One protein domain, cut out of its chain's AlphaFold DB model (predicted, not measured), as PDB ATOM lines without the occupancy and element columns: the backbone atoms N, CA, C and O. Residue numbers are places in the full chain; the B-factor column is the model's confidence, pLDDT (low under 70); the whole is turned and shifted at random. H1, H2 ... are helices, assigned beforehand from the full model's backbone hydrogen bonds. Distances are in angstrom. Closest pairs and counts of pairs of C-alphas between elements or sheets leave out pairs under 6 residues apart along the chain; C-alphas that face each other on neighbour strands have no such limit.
ATOM      1  N   GLY A  13     281.327 216.999 258.639       96.44
ATOM      2  CA  GLY A  13     280.515 215.964 259.279       96.44
ATOM      3  C   GLY A  13     279.930 214.938 258.322       96.44
ATOM      4  O   GLY A  13     279.140 214.109 258.768       96.44
ATOM      5  N   SER A  14     280.333 214.965 257.053       97.12
ATOM      6  CA  SER A  14     279.937 213.992 256.042       97.12
ATOM      7  C   SER A  14     281.083 213.013 255.711       97.12
ATOM      8  O   SER A  14     282.261 213.333 255.936       97.12
ATOM      9  N   PRO A  15     280.772 211.806 255.200       96.62
ATOM     10  CA  PRO A  15     281.773 210.898 254.639       96.62
ATOM     11  C   PRO A  15     282.540 211.500 253.455       96.62
ATOM     12  O   PRO A  15     283.752 211.332 253.377       96.62
ATOM     13  N   GLU A  16     281.870 212.234 252.568       96.38
ATOM     14  CA  GLU A  16     282.521 212.893 251.429       96.38
ATOM     15  C   GLU A  16     283.552 213.927 251.892       96.38
ATOM     16  O   GLU A  16     284.664 213.970 251.374       96.38
ATOM     17  N   GLY A  17     283.252 214.698 252.940       96.06
ATOM     18  CA  GLY A  17     284.210 215.648 253.495       96.06
ATOM     19  C   GLY A  17     285.493 214.984 254.013       96.06
ATOM     20  O   GLY A  17     286.551 215.612 254.035       96.06
ATOM     21  N   TYR A  18     285.427 213.711 254.421       96.44
ATOM     22  CA  TYR A  18     286.613 212.924 254.771       96.44
ATOM     23  C   TYR A  18     287.401 212.518 253.523       96.44
ATOM     24  O   TYR A  18     288.628 212.648 253.521       96.44
ATOM     25  N   ASP A  19     286.705 212.075 252.473       94.31
ATOM     26  CA  ASP A  19     287.304 211.678 251.193       94.31
ATOM     27  C   ASP A  19     288.005 212.866 250.510       94.31
ATOM     28  O   ASP A  19     289.089 212.705 249.953       94.31
ATOM     29  N   LEU A  20     287.452 214.077 250.652       93.69
ATOM     30  CA  LEU A  20     288.059 215.327 250.180       93.69
ATOM     31  C   LEU A  20     289.286 215.761 250.997       93.69
ATOM     32  O   LEU A  20     290.057 216.590 250.530       93.69
ATOM     33  N   GLY A  21     289.506 215.199 252.193       92.69
ATOM     34  CA  GLY A  21     290.745 215.385 252.959       92.69
ATOM     35  C   GLY A  21     290.581 215.913 254.388       92.69
ATOM     36  O   GLY A  21     291.586 216.060 255.089       92.69
ATOM     37  N   CYS A  22     289.361 216.155 254.889       94.50
ATOM     38  CA  CYS A  22     289.133 216.523 256.297       94.50
ATOM     39  C   CYS A  22     289.251 215.292 257.222       94.50
ATOM     40  O   CYS A  22     288.290 214.837 257.850       94.50
ATOM     41  N   GLN A  23     290.452 214.727 257.303       93.88
ATOM     42  CA  GLN A  23     290.697 213.419 257.909       93.88
ATOM     43  C   GLN A  23     291.055 213.479 259.399       93.88
ATOM     44  O   GLN A  23     291.080 212.445 260.063       93.88
ATOM     45  N   THR A  24     291.305 214.659 259.967       89.75
ATOM     46  CA  THR A  24     291.646 214.792 261.391       89.75
ATOM     47  C   THR A  24     290.425 215.180 262.222       89.75
ATOM     48  O   THR A  24     289.554 215.936 261.792       89.75
ATOM     49  N   ARG A  25     290.338 214.659 263.453       88.12
ATOM     50  CA  ARG A  25     289.253 215.034 264.378       88.12
ATOM     51  C   ARG A  25     289.418 216.461 264.889       88.12
ATOM     52  O   ARG A  25     288.415 217.158 264.952       88.12
ATOM     53  N   ALA A  26     290.638 216.844 265.264       89.31
ATOM     54  CA  ALA A  26     290.948 218.143 265.864       89.31
ATOM     55  C   ALA A  26     290.910 219.300 264.852       89.31
ATOM     56  O   ALA A  26     290.551 220.408 265.220       89.31
ATOM     57  N   GLY A  27     291.229 219.038 263.578       89.75
ATOM     58  CA  GLY A  27     291.208 220.051 262.515       89.75
ATOM     59  C   GLY A  27     289.872 220.181 261.782       89.75
ATOM     60  O   GLY A  27     289.758 220.976 260.859       89.75
ATOM     61  N   CYS A  28     288.860 219.392 262.150       94.88
ATOM     62  CA  CYS A  28     287.536 219.486 261.543       94.88
ATOM     63  C   CYS A  28     286.738 220.623 262.192       94.88
ATOM     64  O   CYS A  28     286.676 220.687 263.420       94.88
ATOM     65  N   ALA A  29     286.024 221.434 261.401       94.06
ATOM     66  CA  ALA A  29     285.135 222.477 261.931       94.06
ATOM     67  C   ALA A  29     284.094 221.930 262.930       94.06
ATOM     68  O   ALA A  29     283.674 222.623 263.854       94.06
ATOM     69  N   ASN A  30     283.742 220.645 262.810       95.50
ATOM     70  CA  ASN A  30     282.813 219.985 263.721       95.50
ATOM     71  C   ASN A  30     283.462 219.373 264.979       95.50
ATOM     72  O   ASN A  30     282.779 218.638 265.698       95.50
ATOM     73  N   HIS A  31     284.744 219.627 265.280       93.38
ATOM     74  CA  HIS A  31     285.454 219.006 266.415       93.38
ATOM     75  C   HIS A  31     284.684 219.119 267.745       93.38
ATOM     76  O   HIS A  31     284.560 218.136 268.481       93.38
ATOM     77  N   HIS A  32     284.076 220.281 267.991       92.62
ATOM     78  CA  HIS A  32     283.266 220.569 269.179       92.62
ATOM     79  C   HIS A  32     281.789 220.830 268.874       92.62
ATOM     80  O   HIS A  32     281.042 221.243 269.757       92.62
ATOM     81  N   HIS A  33     281.333 220.550 267.650       94.44
ATOM     82  CA  HIS A  33     279.938 220.780 267.291       94.44
ATOM     83  C   HIS A  33     279.022 219.937 268.193       94.44
ATOM     84  O   HIS A  33     279.284 218.744 268.363       94.44
ATOM     85  N   PRO A  34     277.945 220.487 268.783       93.25
ATOM     86  CA  PRO A  34     277.140 219.767 269.774       93.25
ATOM     87  C   PRO A  34     276.431 218.541 269.182       93.25
ATOM     88  O   PRO A  34     276.447 217.463 269.783       93.25
ATOM     89  N   THR A  35     275.870 218.677 267.977       94.38
ATOM     90  CA  THR A  35     274.977 217.674 267.373       94.38
ATOM     91  C   THR A  35     275.558 216.894 266.191       94.38
ATOM     92  O   THR A  35     275.192 215.734 266.030       94.38
ATOM     93  N   LEU A  36     276.463 217.469 265.396       95.44
ATOM     94  CA  LEU A  36     277.042 216.851 264.200       95.44
ATOM     95  C   LEU A  36     278.357 216.123 264.484       95.44
ATOM     96  O   LEU A  36     279.086 216.442 265.426       95.44
ATOM     97  N   MET A  37     278.650 215.107 263.676       95.38
ATOM     98  CA  MET A  37     279.929 214.401 263.711       95.38
ATOM     99  C   MET A  37     281.041 215.214 263.035       95.38
ATOM    100  O   MET A  37     280.784 216.122 262.249       95.38
ATOM    101  N   THR A  38     282.297 214.855 263.306       97.12
ATOM    102  CA  THR A  38     283.419 215.231 262.432       97.12
ATOM    103  C   THR A  38     283.414 214.366 261.173       97.12
ATOM    104  O   THR A  38     282.889 213.253 261.215       97.12
ATOM    105  N   CYS A  39     284.038 214.815 260.077       97.06
ATOM    106  CA  CYS A  39     284.123 214.001 258.854       97.06
ATOM    107  C   CYS A  39     284.802 212.651 259.126       97.06
ATOM    108  O   CYS A  39     284.297 211.609 258.724       97.06
ATOM    109  N   PHE A  40     285.881 212.646 259.921       96.25
ATOM    110  CA  PHE A  40     286.502 211.412 260.413       96.25
ATOM    111  C   PHE A  40     285.491 210.488 261.109       96.25
ATOM    112  O   PHE A  40     285.412 209.305 260.795       96.25
ATOM    113  N   ALA A  41     284.694 211.006 262.048       95.12
ATOM    114  CA  ALA A  41     283.719 210.187 262.763       95.12
ATOM    115  C   ALA A  41     282.587 209.686 261.849       95.12
ATOM    116  O   ALA A  41     282.147 208.549 262.019       95.12
ATOM    117  N   ALA A  42     282.158 210.494 260.876       95.94
ATOM    118  CA  ALA A  42     281.167 210.117 259.875       95.94
ATOM    119  C   ALA A  42     281.680 208.995 258.959       95.94
ATOM    120  O   ALA A  42     280.985 207.999 258.771       95.94
ATOM    121  N   ALA A  43     282.921 209.101 258.471       95.75
ATOM    122  CA  ALA A  43     283.554 208.080 257.638       95.75
ATOM    123  C   ALA A  43     283.681 206.730 258.359       95.75
ATOM    124  O   ALA A  43     283.420 205.686 257.767       95.75
ATOM    125  N   ILE A  44     284.030 206.737 259.649       93.75
ATOM    126  CA  ILE A  44     284.039 205.512 260.460       93.75
ATOM    127  C   ILE A  44     282.613 204.977 260.661       93.75
ATOM    128  O   ILE A  44     282.371 203.792 260.465       93.75
ATOM    129  N   ALA A  45     281.645 205.843 260.977       92.75
ATOM    130  CA  ALA A  45     280.258 205.432 261.199       92.75
ATOM    131  C   ALA A  45     279.623 204.738 259.980       92.75
ATOM    132  O   ALA A  45     278.933 203.740 260.162       92.75
ATOM    133  N   VAL A  46     279.870 205.216 258.754       93.25
ATOM    134  CA  VAL A  46     279.335 204.570 257.538       93.25
ATOM    135  C   VAL A  46     280.049 203.268 257.171       93.25
ATOM    136  O   VAL A  46     279.447 202.422 256.524       93.25
ATOM    137  N   ARG A  47     281.311 203.077 257.582       91.44
ATOM    138  CA  ARG A  47     282.017 201.792 257.411       91.44
ATOM    139  C   ARG A  47     281.471 200.732 258.363       91.44
ATOM    140  O   ARG A  47     281.325 199.578 257.979       91.44
ATOM    141  N   ASP A  48     281.138 201.149 259.581       89.38
ATOM    142  CA  ASP A  48     280.670 200.247 260.630       89.38
ATOM    143  C   ASP A  48     279.162 199.953 260.539       89.38
ATOM    144  O   ASP A  48     278.709 198.920 261.040       89.38
ATOM    145  N   ASP A  49     278.364 200.846 259.937       87.69
ATOM    146  CA  ASP A  49     276.901 200.763 259.877       87.69
ATOM    147  C   ASP A  49     276.339 200.805 258.451       87.69
ATOM    148  O   ASP A  49     276.272 201.856 257.814       87.69
ATOM    149  N   TRP A  50     275.831 199.657 257.987       86.81
ATOM    150  CA  TRP A  50     275.241 199.519 256.655       86.81
ATOM    151  C   TRP A  50     274.047 200.451 256.412       86.81
ATOM    152  O   TRP A  50     273.797 200.818 255.265       86.81
ATOM    153  N   ARG A  51     273.291 200.843 257.452       89.19
ATOM    154  CA  ARG A  51     272.168 201.781 257.285       89.19
ATOM    155  C   ARG A  51     272.680 203.178 256.976       89.19
ATOM    156  O   ARG A  51     272.140 203.835 256.096       89.19
ATOM    157  N   LEU A  52     273.740 203.601 257.664       89.44
ATOM    158  CA  LEU A  52     274.386 204.887 257.406       89.44
ATOM    159  C   LEU A  52     275.139 204.874 256.074       89.44
ATOM    160  O   LEU A  52     275.173 205.894 255.396       89.44
ATOM    161  N   ALA A  53     275.671 203.722 255.658       90.50
ATOM    162  CA  ALA A  53     276.312 203.554 254.354       90.50
ATOM    163  C   ALA A  53     275.376 203.815 253.160       90.50
ATOM    164  O   ALA A  53     275.856 204.117 252.072       90.50
ATOM    165  N   LYS A  54     274.055 203.686 253.354       92.31
ATOM    166  CA  LYS A  54     273.038 203.953 252.324       92.31
ATOM    167  C   LYS A  54     272.620 205.423 252.239       92.31
ATOM    168  O   LYS A  54     271.894 205.775 251.315       92.31
ATOM    169  N   LEU A  55     273.019 206.254 253.201       91.00
ATOM    170  CA  LEU A  55     272.693 207.677 253.195       91.00
ATOM    171  C   LEU A  55     273.583 208.442 252.201       91.00
ATOM    172  O   LEU A  55     274.692 207.984 251.898       91.00
ATOM    173  N   PRO A  56     273.134 209.612 251.713       94.69
ATOM    174  CA  PRO A  56     273.958 210.476 250.877       94.69
ATOM    175  C   PRO A  56     275.287 210.819 251.562       94.69
ATOM    176  O   PRO A  56     275.335 211.222 252.727       94.69
ATOM    177  N   ARG A  57     276.401 210.645 250.842       94.62
ATOM    178  CA  ARG A  57     277.751 210.876 251.393       94.62
ATOM    179  C   ARG A  57     278.076 212.353 251.587       94.62
ATOM    180  O   ARG A  57     278.995 212.657 252.342       94.62
ATOM    181  N   ASN A  58     277.342 213.230 250.918       95.81
ATOM    182  CA  ASN A  58     277.480 214.680 250.944       95.81
ATOM    183  C   ASN A  58     276.633 215.341 252.047       95.81
ATOM    184  O   ASN A  58     276.528 216.561 252.091       95.81
ATOM    185  N   GLU A  59     276.046 214.565 252.963       94.44
ATOM    186  CA  GLU A  59     275.231 215.096 254.057       94.44
ATOM    187  C   GLU A  59     275.916 214.946 255.428       94.44
ATOM    188  O   GLU A  59     276.524 213.907 255.720       94.44
ATOM    189  N   PRO A  60     275.831 215.962 256.311       96.06
ATOM    190  CA  PRO A  60     276.339 215.855 257.672       96.06
ATOM    191  C   PRO A  60     275.577 214.814 258.498       96.06
ATOM    192  O   PRO A  60     274.356 214.870 258.631       96.06
ATOM    193  N   LEU A  61     276.304 213.905 259.151       94.81
ATOM    194  CA  LEU A  61     275.701 212.898 260.021       94.81
ATOM    195  C   LEU A  61     275.577 213.397 261.473       94.81
ATOM    196  O   LEU A  61     276.546 213.919 262.044       94.81
ATOM    197  N   PRO A  62     274.424 213.187 262.136       94.75
ATOM    198  CA  PRO A  62     274.240 213.577 263.527       94.75
ATOM    199  C   PRO A  62     274.879 212.560 264.483       94.75
ATOM    200  O   PRO A  62     274.812 211.349 264.281       94.75
ATOM    201  N   LYS A  63     275.433 213.017 265.612       92.25
ATOM    202  CA  LYS A  63     276.012 212.157 266.665       92.25
ATOM    203  C   LYS A  63     275.018 211.130 267.221       92.25
ATOM    204  O   LYS A  63     275.440 210.076 267.703       92.25
TER     205      LYS A  63
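Overview. This is residues 13 to 63 of the 81 residues of an uncharacterized protein of Microbacterium sp (UniProt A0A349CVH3). This is a small, loop-rich fold with little regular structure: the ten-residue helix H2 has short H1 packed on it and shorter H3 meeting it at a corner, while a long loop, residues 20 to 38, leads from H1 to H2. The 51 printed residues have three named helices, H1, H2, H3 in chain order, and no named strand; the class is all helix, though these hold only 19 residues. The whole is compact, radius of gyration of the C-alphas 9.6 A, spanning 26 by 22 by 17 A.

Along the chain. Find C-alpha 15 at (281.773, 210.898, 254.639), where H1, residues 15 to 19, begins. H2, residues 39 to 48, runs 14.3 A from (284.123, 214.001, 258.854). H3, residues 50 to 53, ends at (276.312, 203.554, 254.354).

Arrangement. H2 touches H1, closest at the C-alphas of Ala 43 and Pro 15, 4.5 A. H2 and H3 touch only at the corner, closest at the C-alphas of Val 46 and Ala 53, 4.5 A. H1 and H3 are apart. In H1 and H2 every O i to N i+4 pair is within hydrogen-bond range; H3 is too short for one.

Size, cuts and confidence. The farthest C-alphas, Gly 27 and Arg 51, are 26.9 A apart. The link H1 to H2 is long. The printed part has no cut, and no printed residue is under 70 in pLDDT.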